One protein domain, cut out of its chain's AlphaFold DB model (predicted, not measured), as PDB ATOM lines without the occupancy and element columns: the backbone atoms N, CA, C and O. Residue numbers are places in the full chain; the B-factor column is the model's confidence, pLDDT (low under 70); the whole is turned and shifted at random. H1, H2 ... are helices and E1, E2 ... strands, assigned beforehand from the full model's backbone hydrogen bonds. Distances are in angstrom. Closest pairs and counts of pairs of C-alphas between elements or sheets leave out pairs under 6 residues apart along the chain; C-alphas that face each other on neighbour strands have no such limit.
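What this domain is: This is residues 83 to 185 of the 185 residues of the protein "F-box domain-containing protein" of Legionella erythra (UniProt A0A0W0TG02). What shape do these atoms make? A strongly twisted sheet of six strands, curled like part of a barrel, forms the body of a rod, with H2 packed along one face and the short helices H1 and H3 over the other; at one end the small hairpin E2 and E3 carries the rod onward from E1. What is it made of? The printed part has 103 residues, with three named helices and eight named strands in the order E1 E2 E3 H1 E4 H2 E5 E6 E7 H3 E8, a mixed class; the sheet's order is E6 E7 E4 E1 E5 E8, all antiparallel. How compact is it? It is only just compact, close to loose, with a radius of gyration of the C-alphas of 15.2 A and spans of 53 by 26 by 19 A.

Where its parts are: Where are the sheet's strands? E5, residues 145 to 156, is 32.1 A long, and E1, residues 83 to 91, is 24.1 A long from C-alpha 83 at (55.139, -27.832, -10.899). E4 is residues 119 to 123, E6 161 to 165, E7 171 to 174 and E8 182 to 184, where C-alpha 184 stands at (50.643, -36.628, -10.325). Where are the other elements? E2 is residues 93 to 96, E3 99 to 104, H1 109 to 114 and H3 176 to 181; H2, residues 126 to 136, is 15.0 A long.

How they stand to each other: What pairs the strands? N 85 and O 152 of E1 and E5 are 2.8 A apart, N 86 and O 121 of E1 and E4 2.8 A, N 122 and O 171 of E4 and E7 2.8 A, N 155 and O 183 of E5 and E8 2.9 A, and N 172 and O 164 of the hairpin E6 and E7 3.0 A. E1 bends by 51 degrees at residue 88 and runs on into E2, whose N 94 is 2.8 A from O 103 of E3. Where are the helices? H2 lies over E1 at a height over the sheet of 8.4 A and along the strands, at 23 degrees to E1 on the local plane; its closest C-alphas to E5 are Ile 133 and Pro 149, 5.7 A. On the opposite face H1, at 8.2 A, lies only just over E5, with 3 of its 6 C-alphas on it, and runs across the strands, while H3, at 7.0 A, is over none, but only just, with 2 C-alphas on E7. Are their backbones complete? In H1, H2 and H3 every O i to N i+4 pair is within hydrogen-bond range. What is the crossover? E4, H2 and E5 form a split strand-helix-strand unit, two strands running the same way with E1 between them, and its crossover is right-handed.

The domain as a whole: How far does it reach? The two C-alphas farthest apart, those of Ser 98 and Asn 160, are 53.1 A apart. Are there cuts or long links? The printed part has no cut and no long link; H2 to E5 is short, and the other links are tight. Where is confidence low? Residues 97 to 101 and 167 to 169 have pLDDT under 70.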
ATOM      1  N   LEU A  83      56.048 -28.963 -10.971       92.50
ATOM      2  CA  LEU A  83      55.139 -27.832 -10.899       92.50
ATOM      3  C   LEU A  83      54.118 -28.084  -9.796       92.50
ATOM      4  O   LEU A  83      53.802 -29.224  -9.454       92.50
ATOM      5  N   ILE A  84      53.553 -27.005  -9.272       94.75
ATOM      6  CA  ILE A  84      52.439 -27.074  -8.333       94.75
ATOM      7  C   ILE A  84      51.143 -26.965  -9.127       94.75
ATOM      8  O   ILE A  84      50.861 -25.934  -9.736       94.75
ATOM      9  N   ALA A  85      50.365 -28.040  -9.133       94.62
ATOM     10  CA  ALA A  85      49.028 -28.086  -9.696       94.62
ATOM     11  C   ALA A  85      48.014 -27.646  -8.648       94.62
ATOM     12  O   ALA A  85      47.963 -28.234  -7.575       94.62
ATOM     13  N   VAL A  86      47.181 -26.662  -8.975       95.69
ATOM     14  CA  VAL A  86      46.023 -26.249  -8.176       95.69
ATOM     15  C   VAL A  86      44.755 -26.618  -8.937       95.69
ATOM     16  O   VAL A  86      44.550 -26.144 -10.061       95.69
ATOM     17  N   GLY A  87      43.941 -27.480  -8.334       94.25
ATOM     18  CA  GLY A  87      42.663 -27.933  -8.878       94.25
ATOM     19  C   GLY A  87      41.531 -26.932  -8.653       94.25
ATOM     20  O   GLY A  87      41.743 -25.767  -8.309       94.25
ATOM     21  N   GLU A  88      40.309 -27.401  -8.856       94.12
ATOM     22  CA  GLU A  88      39.081 -26.651  -8.598       94.12
ATOM     23  C   GLU A  88      38.734 -26.586  -7.102       94.12
ATOM     24  O   GLU A  88      39.328 -27.267  -6.262       94.12
ATOM     25  N   ASN A  89      37.770 -25.734  -6.752       94.44
ATOM     26  CA  ASN A  89      37.302 -25.607  -5.378       94.44
ATOM     27  C   ASN A  89      36.599 -26.887  -4.917       94.44
ATOM     28  O   ASN A  89      35.708 -27.402  -5.589       94.44
ATOM     29  N   VAL A  90      36.952 -27.342  -3.718       94.19
ATOM     30  CA  VAL A  90      36.296 -28.451  -3.033       94.19
ATOM     31  C   VAL A  90      35.508 -27.908  -1.848       94.19
ATOM     32  O   VAL A  90      35.989 -27.042  -1.113       94.19
ATOM     33  N   MET A  91      34.281 -28.398  -1.680       91.81
ATOM     34  CA  MET A  91      33.377 -27.965  -0.616       91.81
ATOM     35  C   MET A  91      33.829 -28.481   0.753       91.81
ATOM     36  O   MET A  91      34.067 -29.674   0.939       91.81
ATOM     37  N   HIS A  92      33.875 -27.568   1.718       90.75
ATOM     38  CA  HIS A  92      34.174 -27.802   3.134       90.75
ATOM     39  C   HIS A  92      32.928 -27.726   4.023       90.75
ATOM     40  O   HIS A  92      33.017 -27.800   5.253       90.75
ATOM     41  N   ARG A  93      31.748 -27.584   3.413       86.69
ATOM     42  CA  ARG A  93      30.459 -27.623   4.098       86.69
ATOM     43  C   ARG A  93      29.515 -28.597   3.417       86.69
ATOM     44  O   ARG A  93      29.553 -28.790   2.204       86.69
ATOM     45  N   LYS A  94      28.650 -29.212   4.217       83.00
ATOM     46  CA  LYS A  94      27.528 -30.018   3.745       83.00
ATOM     47  C   LYS A  94      26.234 -29.287   4.065       83.00
ATOM     48  O   LYS A  94      25.895 -29.136   5.237       83.00
ATOM     49  N   TYR A  95      25.511 -28.878   3.032       78.88
ATOM     50  CA  TYR A  95      24.179 -28.300   3.168       78.88
ATOM     51  C   TYR A  95      23.136 -29.422   3.229       78.88
ATOM     52  O   TYR A  95      23.196 -30.387   2.462       78.88
ATOM     53  N   GLY A  96      22.222 -29.335   4.192       73.50
ATOM     54  CA  GLY A  96      21.108 -30.267   4.365       73.50
ATOM     55  C   GLY A  96      19.773 -29.537   4.257       73.50
ATOM     56  O   GLY A  96      19.731 -28.317   4.359       73.50
ATOM     57  N   ILE A  97      18.678 -30.286   4.099       69.19
ATOM     58  CA  ILE A  97      17.320 -29.735   3.904       69.19
ATOM     59  C   ILE A  97      16.905 -28.793   5.055       69.19
ATOM     60  O   ILE A  97      16.180 -27.833   4.831       69.19
ATOM     61  N   SER A  98      17.392 -29.042   6.275       68.12
ATOM     62  CA  SER A  98      17.097 -28.242   7.472       68.12
ATOM     63  C   SER A  98      18.274 -27.399   7.970       68.12
ATOM     64  O   SER A  98      18.158 -26.759   9.009       68.12
ATOM     65  N   ASP A  99      19.425 -27.445   7.295       64.62
ATOM     66  CA  ASP A  99      20.665 -26.841   7.784       64.62
ATOM     67  C   ASP A  99      21.146 -25.781   6.796       64.62
ATOM     68  O   ASP A  99      22.056 -26.000   5.993       64.62
ATOM     69  N   ILE A 100      20.453 -24.638   6.846       65.31
ATOM     70  CA  ILE A 100      20.656 -23.469   5.976       65.31
ATOM     71  C   ILE A 100      22.101 -22.961   6.089       65.31
ATOM     72  O   ILE A 100      22.669 -22.461   5.124       65.31
ATOM     73  N   TYR A 101      22.726 -23.159   7.251       66.19
ATOM     74  CA  TYR A 101      24.092 -22.724   7.524       66.19
ATOM     75  C   TYR A 101      25.147 -23.756   7.102       66.19
ATOM     76  O   TYR A 101      26.333 -23.431   7.055       66.19
ATOM     77  N   GLY A 102      24.743 -24.986   6.768       73.06
ATOM     78  CA  GLY A 102      25.627 -26.098   6.426       73.06
ATOM     79  C   GLY A 102      26.507 -26.556   7.594       73.06
ATOM     80  O   GLY A 102      26.912 -25.773   8.450       73.06
ATOM     81  N   LYS A 103      26.865 -27.840   7.630       82.50
ATOM     82  CA  LYS A 103      27.799 -28.370   8.640       82.50
ATOM     83  C   LYS A 103      29.221 -28.405   8.098       82.50
ATOM     84  O   LYS A 103      29.380 -28.768   6.929       82.50
ATOM     85  N   PRO A 104      30.249 -28.108   8.916       85.44
ATOM     86  CA  PRO A 104      31.632 -28.360   8.540       85.44
ATOM     87  C   PRO A 104      31.809 -29.810   8.090       85.44
ATOM     88  O   PRO A 104      31.325 -30.744   8.734       85.44
ATOM     89  N   LYS A 105      32.489 -29.989   6.965       87.81
ATOM     90  CA  LYS A 105      32.825 -31.285   6.396       87.81
ATOM     91  C   LYS A 105      34.274 -31.236   5.934       87.81
ATOM     92  O   LYS A 105      34.663 -30.347   5.179       87.81
ATOM     93  N   GLU A 106      35.054 -32.233   6.324       88.12
ATOM     94  CA  GLU A 106      36.336 -32.464   5.674       88.12
ATOM     95  C   GLU A 106      36.112 -33.144   4.316       88.12
ATOM     96  O   GLU A 106      35.379 -34.139   4.236       88.12
ATOM     97  N   PRO A 107      36.682 -32.604   3.227       89.75
ATOM     98  CA  PRO A 107      36.536 -33.202   1.915       89.75
ATOM     99  C   PRO A 107      37.232 -34.558   1.868       89.75
ATOM    100  O   PRO A 107      38.351 -34.728   2.350       89.75
ATOM    101  N   SER A 108      36.568 -35.530   1.252       92.06
ATOM    102  CA  SER A 108      37.156 -36.848   1.034       92.06
ATOM    103  C   SER A 108      38.286 -36.784   0.006       92.06
ATOM    104  O   SER A 108      38.291 -35.935  -0.889       92.06
ATOM    105  N   ALA A 109      39.198 -37.757   0.058       91.06
ATOM    106  CA  ALA A 109      40.245 -37.910  -0.953       91.06
ATOM    107  C   ALA A 109      39.670 -37.970  -2.383       91.06
ATOM    108  O   ALA A 109      40.238 -37.388  -3.302       91.06
ATOM    109  N   SER A 110      38.500 -38.598  -2.561       92.50
ATOM    110  CA  SER A 110      37.826 -38.679  -3.863       92.50
ATOM    111  C   SER A 110      37.352 -37.318  -4.387       92.50
ATOM    112  O   SER A 110      37.420 -37.061  -5.586       92.50
ATOM    113  N   GLU A 111      36.900 -36.425  -3.504       91.56
ATOM    114  CA  GLU A 111      36.466 -35.073  -3.870       91.56
ATOM    115  C   GLU A 111      37.664 -34.197  -4.231       91.56
ATOM    116  O   GLU A 111      37.626 -33.477  -5.228       91.56
ATOM    117  N   ILE A 112      38.759 -34.333  -3.481       92.00
ATOM    118  CA  ILE A 112      40.028 -33.677  -3.796       92.00
ATOM    119  C   ILE A 112      40.555 -34.163  -5.147       92.00
ATOM    120  O   ILE A 112      40.914 -33.343  -5.985       92.00
ATOM    121  N   GLN A 113      40.551 -35.470  -5.410       92.00
ATOM    122  CA  GLN A 113      41.031 -36.017  -6.681       92.00
ATOM    123  C   GLN A 113      40.190 -35.530  -7.870       92.00
ATOM    124  O   GLN A 113      40.749 -35.136  -8.893       92.00
ATOM    125  N   LYS A 114      38.859 -35.478  -7.720       92.50
ATOM    126  CA  LYS A 114      37.948 -34.919  -8.735       92.50
ATOM    127  C   LYS A 114      38.236 -33.451  -9.053       92.50
ATOM    128  O   LYS A 114      38.013 -33.029 -10.181       92.50
ATOM    129  N   SER A 115      38.779 -32.681  -8.112       93.25
ATOM    130  CA  SER A 115      39.141 -31.281  -8.377       93.25
ATOM    131  C   SER A 115      40.242 -31.117  -9.435       93.25
ATOM    132  O   SER A 115      40.377 -30.039 -10.008       93.25
ATOM    133  N   PHE A 116      41.015 -32.168  -9.728       93.50
ATOM    134  CA  PHE A 116      42.107 -32.130 -10.704       93.50
ATOM    135  C   PHE A 116      41.731 -32.712 -12.073       93.50
ATOM    136  O   PHE A 116      42.610 -32.840 -12.919       93.50
ATOM    137  N   THR A 117      40.469 -33.090 -12.317       90.12
ATOM    138  CA  THR A 117      40.095 -33.798 -13.559       90.12
ATOM    139  C   THR A 117      39.682 -32.881 -14.705       90.12
ATOM    140  O   THR A 117      39.927 -33.222 -15.856       90.12
ATOM    141  N   HIS A 118      39.065 -31.731 -14.419       88.44
ATOM    142  CA  HIS A 118      38.531 -30.836 -15.458       88.44
ATOM    143  C   HIS A 118      39.486 -29.691 -15.779       88.44
ATOM    144  O   HIS A 118      39.740 -29.364 -16.937       88.44
ATOM    145  N   LYS A 119      40.047 -29.061 -14.747       90.31
ATOM    146  CA  LYS A 119      40.924 -27.909 -14.922       90.31
ATOM    147  C   LYS A 119      41.963 -27.847 -13.823       90.31
ATOM    148  O   LYS A 119      41.647 -27.885 -12.640       90.31
ATOM    149  N   VAL A 120      43.206 -27.648 -14.239       93.00
ATOM    150  CA  VAL A 120      44.337 -27.450 -13.339       93.00
ATOM    151  C   VAL A 120      45.060 -26.169 -13.720       93.00
ATOM    152  O   VAL A 120      45.358 -25.924 -14.892       93.00
ATOM    153  N   THR A 121      45.347 -25.348 -12.712       93.75
ATOM    154  CA  THR A 121      46.241 -24.195 -12.848       93.75
ATOM    155  C   THR A 121      47.619 -24.584 -12.330       93.75
ATOM    156  O   THR A 121      47.728 -25.038 -11.194       93.75
ATOM    157  N   LEU A 122      48.664 -24.427 -13.140       93.44
ATOM    158  CA  LEU A 122      50.030 -24.777 -12.754       93.44
ATOM    159  C   LEU A 122      50.828 -23.540 -12.353       93.44
ATOM    160  O   LEU A 122      50.753 -22.490 -13.002       93.44
ATOM    161  N   PHE A 123      51.650 -23.720 -11.326       92.12
ATOM    162  CA  PHE A 123      52.541 -22.715 -10.768       92.12
ATOM    163  C   PHE A 123      53.958 -23.267 -10.655       92.12
ATOM    164  O   PHE A 123      54.161 -24.446 -10.375       92.12
ATOM    165  N   LYS A 124      54.948 -22.390 -10.845       88.94
ATOM    166  CA  LYS A 124      56.363 -22.734 -10.636       88.94
ATOM    167  C   LYS A 124      56.757 -22.705  -9.160       88.94
ATOM    168  O   LYS A 124      57.723 -23.352  -8.781       88.94
ATOM    169  N   THR A 125      56.037 -21.943  -8.333       90.94
ATOM    170  CA  THR A 125      56.360 -21.771  -6.913       90.94
ATOM    171  C   THR A 125      55.156 -22.068  -6.024       90.94
ATOM    172  O   THR A 125      54.006 -21.805  -6.383       90.94
ATOM    173  N   ASN A 126      55.433 -22.572  -4.818       92.75
ATOM    174  CA  ASN A 126      54.417 -22.749  -3.778       92.75
ATOM    175  C   ASN A 126      53.825 -21.411  -3.309       92.75
ATOM    176  O   ASN A 126      52.658 -21.355  -2.935       92.75
ATOM    177  N   ALA A 127      54.604 -20.326  -3.323       92.94
ATOM    178  CA  ALA A 127      54.131 -19.009  -2.901       92.94
ATOM    179  C   ALA A 127      53.012 -18.486  -3.817       92.94
ATOM    180  O   ALA A 127      51.975 -18.022  -3.331       92.94
ATOM    181  N   ASP A 128      53.184 -18.632  -5.134       91.81
ATOM    182  CA  ASP A 128      52.178 -18.228  -6.118       91.81
ATOM    183  C   ASP A 128      50.931 -19.113  -6.030       91.81
ATOM    184  O   ASP A 128      49.807 -18.601  -6.027       91.81
ATOM    185  N   ALA A 129      51.122 -20.428  -5.876       93.44
ATOM    186  CA  ALA A 129      50.030 -21.381  -5.698       93.44
ATOM    187  C   ALA A 129      49.206 -21.071  -4.437       93.44
ATOM    188  O   ALA A 129      47.986 -20.939  -4.511       93.44
ATOM    189  N   ASN A 130      49.865 -20.835  -3.298       94.38
ATOM    190  CA  ASN A 130      49.211 -20.453  -2.046       94.38
ATOM    191  C   ASN A 130      48.472 -19.114  -2.165       94.38
ATOM    192  O   ASN A 130      47.371 -18.960  -1.636       94.38
ATOM    193  N   THR A 131      49.050 -18.145  -2.875       93.75
ATOM    194  CA  THR A 131      48.389 -16.862  -3.148       93.75
ATOM    195  C   THR A 131      47.135 -17.064  -3.998       93.75
ATOM    196  O   THR A 131      46.095 -16.470  -3.713       93.75
ATOM    197  N   HIS A 132      47.196 -17.932  -5.010       93.00
ATOM    198  CA  HIS A 132      46.039 -18.286  -5.826       93.00
ATOM    199  C   HIS A 132      44.959 -19.017  -5.015       93.00
ATOM    200  O   HIS A 132      43.790 -18.651  -5.113       93.00
ATOM    201  N   ILE A 133      45.338 -19.981  -4.168       94.62
ATOM    202  CA  ILE A 133      44.413 -20.685  -3.268       94.62
ATOM    203  C   ILE A 133      43.697 -19.687  -2.366       94.62
ATOM    204  O   ILE A 133      42.472 -19.703  -2.316       94.62
ATOM    205  N   LYS A 134      44.424 -18.771  -1.714       93.94
ATOM    206  CA  LYS A 134      43.821 -17.739  -0.855       93.94
ATOM    207  C   LYS A 134      42.809 -16.882  -1.614       93.94
ATOM    208  O   LYS A 134      41.707 -16.684  -1.125       93.94
ATOM    209  N   LYS A 135      43.153 -16.433  -2.828       93.06
ATOM    210  CA  LYS A 135      42.254 -15.636  -3.686       93.06
ATOM    211  C   LYS A 135      41.000 -16.391  -4.132       93.06
ATOM    212  O   LYS A 135      39.989 -15.766  -4.422       93.06
ATOM    213  N   ARG A 136      41.086 -17.715  -4.261       93.44
ATOM    214  CA  ARG A 136      39.986 -18.583  -4.705       93.44
ATOM    215  C   ARG A 136      39.233 -19.242  -3.553       93.44
ATOM    216  O   ARG A 136      38.211 -19.869  -3.804       93.44
ATOM    217  N   THR A 137      39.726 -19.125  -2.325       94.81
ATOM    218  CA  THR A 137      39.048 -19.638  -1.136       94.81
ATOM    219  C   THR A 137      37.785 -18.823  -0.912       94.81
ATOM    220  O   THR A 137      37.828 -17.595  -0.923       94.81
ATOM    221  N   GLN A 138      36.668 -19.514  -0.737       93.00
ATOM    222  CA  GLN A 138      35.369 -18.912  -0.490       93.00
ATOM    223  C   GLN A 138      34.991 -19.113   0.971       93.00
ATOM    224  O   GLN A 138      35.162 -20.201   1.533       93.00
ATOM    225  N   TYR A 139      34.472 -18.046   1.561       91.38
ATOM    226  CA  TYR A 139      33.925 -18.026   2.904       91.38
ATOM    227  C   TYR A 139      32.444 -17.671   2.813       91.38
ATOM    228  O   TYR A 139      32.039 -16.901   1.944       91.38
ATOM    229  N   THR A 140      31.655 -18.238   3.716       87.06
ATOM    230  CA  THR A 140      30.255 -17.852   3.915       87.06
ATOM    231  C   THR A 140      30.157 -16.420   4.453       87.06
ATOM    232  O   THR A 140      31.147 -15.878   4.939       87.06
ATOM    233  N   GLU A 141      28.946 -15.860   4.502       84.75
ATOM    234  CA  GLU A 141      28.653 -14.551   5.122       84.75
ATOM    235  C   GLU A 141      29.099 -14.430   6.595       84.75
ATOM    236  O   GLU A 141      29.257 -13.326   7.103       84.75
ATOM    237  N   TRP A 142      29.328 -15.559   7.272       84.69
ATOM    238  CA  TRP A 142      29.747 -15.644   8.676       84.69
ATOM    239  C   TRP A 142      31.233 -15.998   8.841       84.69
ATOM    240  O   TRP A 142      31.608 -16.635   9.824       84.69
ATOM    241  N   ASP A 143      32.059 -15.699   7.837       84.31
ATOM    242  CA  ASP A 143      33.503 -15.988   7.791       84.31
ATOM    243  C   ASP A 143      33.888 -17.474   7.949       84.31
ATOM    244  O   ASP A 143      35.058 -17.829   8.106       84.31
ATOM    245  N   ALA A 144      32.923 -18.392   7.856       86.88
ATOM    246  CA  ALA A 144      33.208 -19.819   7.872       86.88
ATOM    247  C   ALA A 144      33.682 -20.303   6.494       86.88
ATOM    248  O   ALA A 144      33.125 -19.926   5.465       86.88
ATOM    249  N   LEU A 145      34.686 -21.185   6.471       89.62
ATOM    250  CA  LEU A 145      35.211 -21.761   5.231       89.62
ATOM    251  C   LEU A 145      34.113 -22.530   4.482       89.62
ATOM    252  O   LEU A 145      33.563 -23.500   5.009       89.62
ATOM    253  N   GLU A 146      33.828 -22.117   3.248       91.00
ATOM    254  CA  GLU A 146      32.838 -22.749   2.376       91.00
ATOM    255  C   GLU A 146      33.498 -23.711   1.393       91.00
ATOM    256  O   GLU A 146      33.159 -24.894   1.352       91.00
ATOM    257  N   SER A 147      34.463 -23.222   0.617       93.12
ATOM    258  CA  SER A 147      35.163 -24.026  -0.378       93.12
ATOM    259  C   SER A 147      36.586 -23.523  -0.591       93.12
ATOM    260  O   SER A 147      36.867 -22.331  -0.460       93.12
ATOM    261  N   LYS A 148      37.515 -24.424  -0.921       95.06
ATOM    262  CA  LYS A 148      38.887 -24.034  -1.274       95.06
ATOM    263  C   LYS A 148      39.480 -24.943  -2.345       95.06
ATOM    264  O   LYS A 148      39.157 -26.131  -2.371       95.06
ATOM    265  N   PRO A 149      40.368 -24.429  -3.206       95.44
ATOM    266  CA  PRO A 149      41.172 -25.279  -4.067       95.44
ATOM    267  C   PRO A 149      42.190 -26.104  -3.281       95.44
ATOM    268  O   PRO A 149      42.697 -25.672  -2.243       95.44
ATOM    269  N   HIS A 150      42.558 -27.253  -3.841       94.06
ATOM    270  CA  HIS A 150      43.646 -28.086  -3.340       94.06
ATOM    271  C   HIS A 150      44.833 -28.059  -4.298       94.06
ATOM    272  O   HIS A 150      44.663 -27.878  -5.506       94.06
ATOM    273  N   GLN A 151      46.037 -28.248  -3.752       95.12
ATOM    274  CA  GLN A 151      47.258 -28.350  -4.543       95.12
ATOM    275  C   GLN A 151      47.942 -29.698  -4.394       95.12
ATOM    276  O   GLN A 151      47.852 -30.340  -3.351       95.12
ATOM    277  N   THR A 152      48.661 -30.084  -5.439       94.69
ATOM    278  CA  THR A 152      49.551 -31.242  -5.460       94.69
ATOM    279  C   THR A 152      50.757 -30.953  -6.349       94.69
ATOM    280  O   THR A 152      50.754 -29.999  -7.131       94.69
ATOM    281  N   THR A 153      51.804 -31.760  -6.221       94.69
ATOM    282  CA  THR A 153      52.970 -31.670  -7.100       94.69
ATOM    283  C   THR A 153      52.736 -32.535  -8.329       94.69
ATOM    284  O   THR A 153      52.320 -33.688  -8.228       94.69
ATOM    285  N   VAL A 154      53.019 -31.976  -9.500       93.06
ATOM    286  CA  VAL A 154      52.957 -32.689 -10.775       93.06
ATOM    287  C   VAL A 154      54.264 -32.529 -11.529       93.06
ATOM    288  O   VAL A 154      54.909 -31.486 -11.456       93.06
ATOM    289  N   THR A 155      54.630 -33.539 -12.305       91.62
ATOM    290  CA  THR A 155      55.782 -33.482 -13.210       91.62
ATOM    291  C   THR A 155      55.296 -33.490 -14.654       91.62
ATOM    292  O   THR A 155      54.354 -34.207 -15.002       91.62
ATOM    293  N   VAL A 156      55.936 -32.698 -15.513       88.88
ATOM    294  CA  VAL A 156      55.669 -32.713 -16.960       88.88
ATOM    295  C   VAL A 156      56.178 -34.029 -17.563       88.88
ATOM    296  O   VAL A 156      57.354 -34.352 -17.429       88.88
ATOM    297  N   LYS A 157      55.297 -34.785 -18.232       85.56
ATOM    298  CA  LYS A 157      55.594 -36.130 -18.760       85.56
ATOM    299  C   LYS A 157      56.632 -36.139 -19.869       85.56
ATOM    300  O   LYS A 157      57.554 -36.946 -19.850       85.56
ATOM    301  N   ASN A 158      56.430 -35.278 -20.863       81.12
ATOM    302  CA  ASN A 158      57.197 -35.311 -22.096       81.12
ATOM    303  C   ASN A 158      58.036 -34.046 -22.243       81.12
ATOM    304  O   ASN A 158      57.505 -32.944 -22.039       81.12
ATOM    305  N   PRO A 159      59.297 -34.174 -22.693       73.56
ATOM    306  CA  PRO A 159      60.011 -33.026 -23.210       73.56
ATOM    307  C   PRO A 159      59.216 -32.463 -24.388       73.56
ATOM    308  O   PRO A 159      58.533 -33.189 -25.118       73.56
ATOM    309  N   ASN A 160      59.294 -31.156 -24.577       76.81
ATOM    310  CA  ASN A 160      58.572 -30.453 -25.627       76.81
ATOM    311  C   ASN A 160      57.034 -30.435 -25.482       76.81
ATOM    312  O   ASN A 160      56.281 -30.452 -26.473       76.81
ATOM    313  N   THR A 161      56.552 -30.349 -24.242       85.56
ATOM    314  CA  THR A 161      55.136 -30.114 -23.947       85.56
ATOM    315  C   THR A 161      54.822 -28.617 -23.990       85.56
ATOM    316  O   THR A 161      55.517 -27.809 -23.381       85.56
ATOM    317  N   LEU A 162      53.757 -28.238 -24.708       88.62
ATOM    318  CA  LEU A 162      53.263 -26.859 -24.727       88.62
ATOM    319  C   LEU A 162      52.113 -26.669 -23.738       88.62
ATOM    320  O   LEU A 162      51.136 -27.432 -23.728       88.62
ATOM    321  N   PHE A 163      52.208 -25.592 -22.966       89.56
ATOM    322  CA  PHE A 163      51.195 -25.165 -22.013       89.56
ATOM    323  C   PHE A 163      50.559 -23.860 -22.464       89.56
ATOM    324  O   PHE A 163      51.243 -22.953 -22.939       89.56
ATOM    325  N   ARG A 164      49.240 -23.755 -22.289       89.81
ATOM    326  CA  ARG A 164      48.531 -22.496 -22.505       89.81
ATOM    327  C   ARG A 164      48.801 -21.573 -21.334       89.81
ATOM    328  O   ARG A 164      48.580 -21.950 -20.180       89.81
ATOM    329  N   MET A 165      49.241 -20.365 -21.647       87.44
ATOM    330  CA  MET A 165      49.372 -19.310 -20.658       87.44
ATOM    331  C   MET A 165      47.997 -18.696 -20.399       87.44
ATOM    332  O   MET A 165      47.279 -18.329 -21.328       87.44
ATOM    333  N   ALA A 166      47.631 -18.612 -19.130       80.31
ATOM    334  CA  ALA A 166      46.547 -17.783 -18.638       80.31
ATOM    335  C   ALA A 166      47.111 -16.424 -18.178       80.31
ATOM    336  O   ALA A 166      48.303 -16.129 -18.330       80.31
ATOM    337  N   GLU A 167      46.243 -15.569 -17.638       68.94
ATOM    338  CA  GLU A 167      46.634 -14.255 -17.127       68.94
ATOM    339  C   GLU A 167      47.779 -14.365 -16.103       68.94
ATOM    340  O   GLU A 167      47.863 -15.309 -15.310       68.94
ATOM    341  N   ASN A 168      48.686 -13.385 -16.128       64.75
ATOM    342  CA  ASN A 168      49.797 -13.254 -15.179       64.75
ATOM    343  C   ASN A 168      50.798 -14.426 -15.158       64.75
ATOM    344  O   ASN A 168      51.395 -14.711 -14.126       64.75
ATOM    345  N   SER A 169      51.048 -15.071 -16.303       67.62
ATOM    346  CA  SER A 169      52.032 -16.169 -16.445       67.62
ATOM    347  C   SER A 169      51.668 -17.460 -15.706       67.62
ATOM    348  O   SER A 169      52.509 -18.349 -15.563       67.62
ATOM    349  N   THR A 170      50.417 -17.584 -15.265       81.25
ATOM    350  CA  THR A 170      49.871 -18.857 -14.794       81.25
ATOM    351  C   THR A 170      49.620 -19.773 -15.983       81.25
ATOM    352  O   THR A 170      49.379 -19.307 -17.097       81.25
ATOM    353  N   LEU A 171      49.708 -21.084 -15.785       88.00
ATOM    354  CA  LEU A 171      49.485 -22.046 -16.863       88.00
ATOM    355  C   LEU A 171      48.178 -22.764 -16.610       88.00
ATOM    356  O   LEU A 171      47.864 -23.079 -15.467       88.00
ATOM    357  N   SER A 172      47.430 -23.044 -17.667       86.44
ATOM    358  CA  SER A 172      46.189 -23.802 -17.546       86.44
ATOM    359  C   SER A 172      46.226 -25.050 -18.410       86.44
ATOM    360  O   SER A 172      46.632 -25.004 -19.574       86.44
ATOM    361  N   VAL A 173      45.790 -26.159 -17.820       86.62
ATOM    362  CA  VAL A 173      45.601 -27.449 -18.486       86.62
ATOM    363  C   VAL A 173      44.173 -27.900 -18.210       86.62
ATOM    364  O   VAL A 173      43.661 -27.674 -17.111       86.62
ATOM    365  N   ARG A 174      43.505 -28.457 -19.220       88.00
ATOM    366  CA  ARG A 174      42.096 -28.850 -19.130       88.00
ATOM    367  C   ARG A 174      41.888 -30.275 -19.610       88.00
ATOM    368  O   ARG A 174      42.578 -30.712 -20.530       88.00
ATOM    369  N   ASP A 175      40.914 -30.930 -18.997       88.25
ATOM    370  CA  ASP A 175      40.338 -32.199 -19.420       88.25
ATOM    371  C   ASP A 175      41.418 -33.254 -19.732       88.25
ATOM    372  O   ASP A 175      42.361 -33.462 -18.964       88.25
ATOM    373  N   GLU A 176      41.319 -33.895 -20.894       83.88
ATOM    374  CA  GLU A 176      42.216 -34.953 -21.366       83.88
ATOM    375  C   GLU A 176      43.690 -34.519 -21.460       83.88
ATOM    376  O   GLU A 176      44.595 -35.351 -21.367       83.88
ATOM    377  N   GLU A 177      43.978 -33.214 -21.585       84.31
ATOM    378  CA  GLU A 177      45.363 -32.737 -21.611       84.31
ATOM    379  C   GLU A 177      46.068 -32.929 -20.262       84.31
ATOM    380  O   GLU A 177      47.297 -32.994 -20.227       84.31
ATOM    381  N   ILE A 178      45.322 -33.012 -19.158       82.62
ATOM    382  CA  ILE A 178      45.882 -33.126 -17.809       82.62
ATOM    383  C   ILE A 178      46.629 -34.451 -17.681       82.62
ATOM    384  O   ILE A 178      47.828 -34.464 -17.402       82.62
ATOM    385  N   THR A 179      45.956 -35.565 -17.960       84.00
ATOM    386  CA  THR A 179      46.565 -36.897 -17.877       84.00
ATOM    387  C   THR A 179      47.560 -37.143 -19.007       84.00
ATOM    388  O   THR A 179      48.507 -37.908 -18.819       84.00
ATOM    389  N   ALA A 180      47.417 -36.480 -20.160       85.38
ATOM    390  CA  ALA A 180      48.377 -36.582 -21.258       85.38
ATOM    391  C   ALA A 180      49.705 -35.857 -20.967       85.38
ATOM    392  O   ALA A 180      50.770 -36.343 -21.352       85.38
ATOM    393  N   LYS A 181      49.659 -34.701 -20.293       87.38
ATOM    394  CA  LYS A 181      50.827 -33.823 -20.090       87.38
ATOM    395  C   LYS A 181      51.482 -33.970 -18.721       87.38
ATOM    396  O   LYS A 181      52.667 -33.661 -18.599       87.38
ATOM    397  N   LEU A 182      50.739 -34.406 -17.704       90.25
ATOM    398  CA  LEU A 182      51.169 -34.358 -16.307       90.25
ATOM    399  C   LEU A 182      51.146 -35.741 -15.654       90.25
ATOM    400  O   LEU A 182      50.269 -36.567 -15.915       90.25
ATOM    401  N   THR A 183      52.107 -35.965 -14.764       90.81
ATOM    402  CA  THR A 183      52.131 -37.080 -13.814       90.81
ATOM    403  C   THR A 183      51.936 -36.518 -12.416       90.81
ATOM    404  O   THR A 183      52.711 -35.665 -11.990       90.81
ATOM    405  N   PHE A 184      50.904 -36.984 -11.718       88.56
ATOM    406  CA  PHE A 184      50.643 -36.628 -10.325       88.56
ATOM    407  C   PHE A 184      51.540 -37.456  -9.405       88.56
ATOM    408  O   PHE A 184      51.690 -38.657  -9.639       88.56
ATOM    409  N   LYS A 185      52.154 -36.801  -8.415       84.25
ATOM    410  CA  LYS A 185      52.927 -37.457  -7.354       84.25
ATOM    411  C   LYS A 185      52.043 -37.827  -6.171       84.25
ATOM    412  O   LYS A 185      51.071 -37.079  -5.912       84.25
TER     413      LYS A 185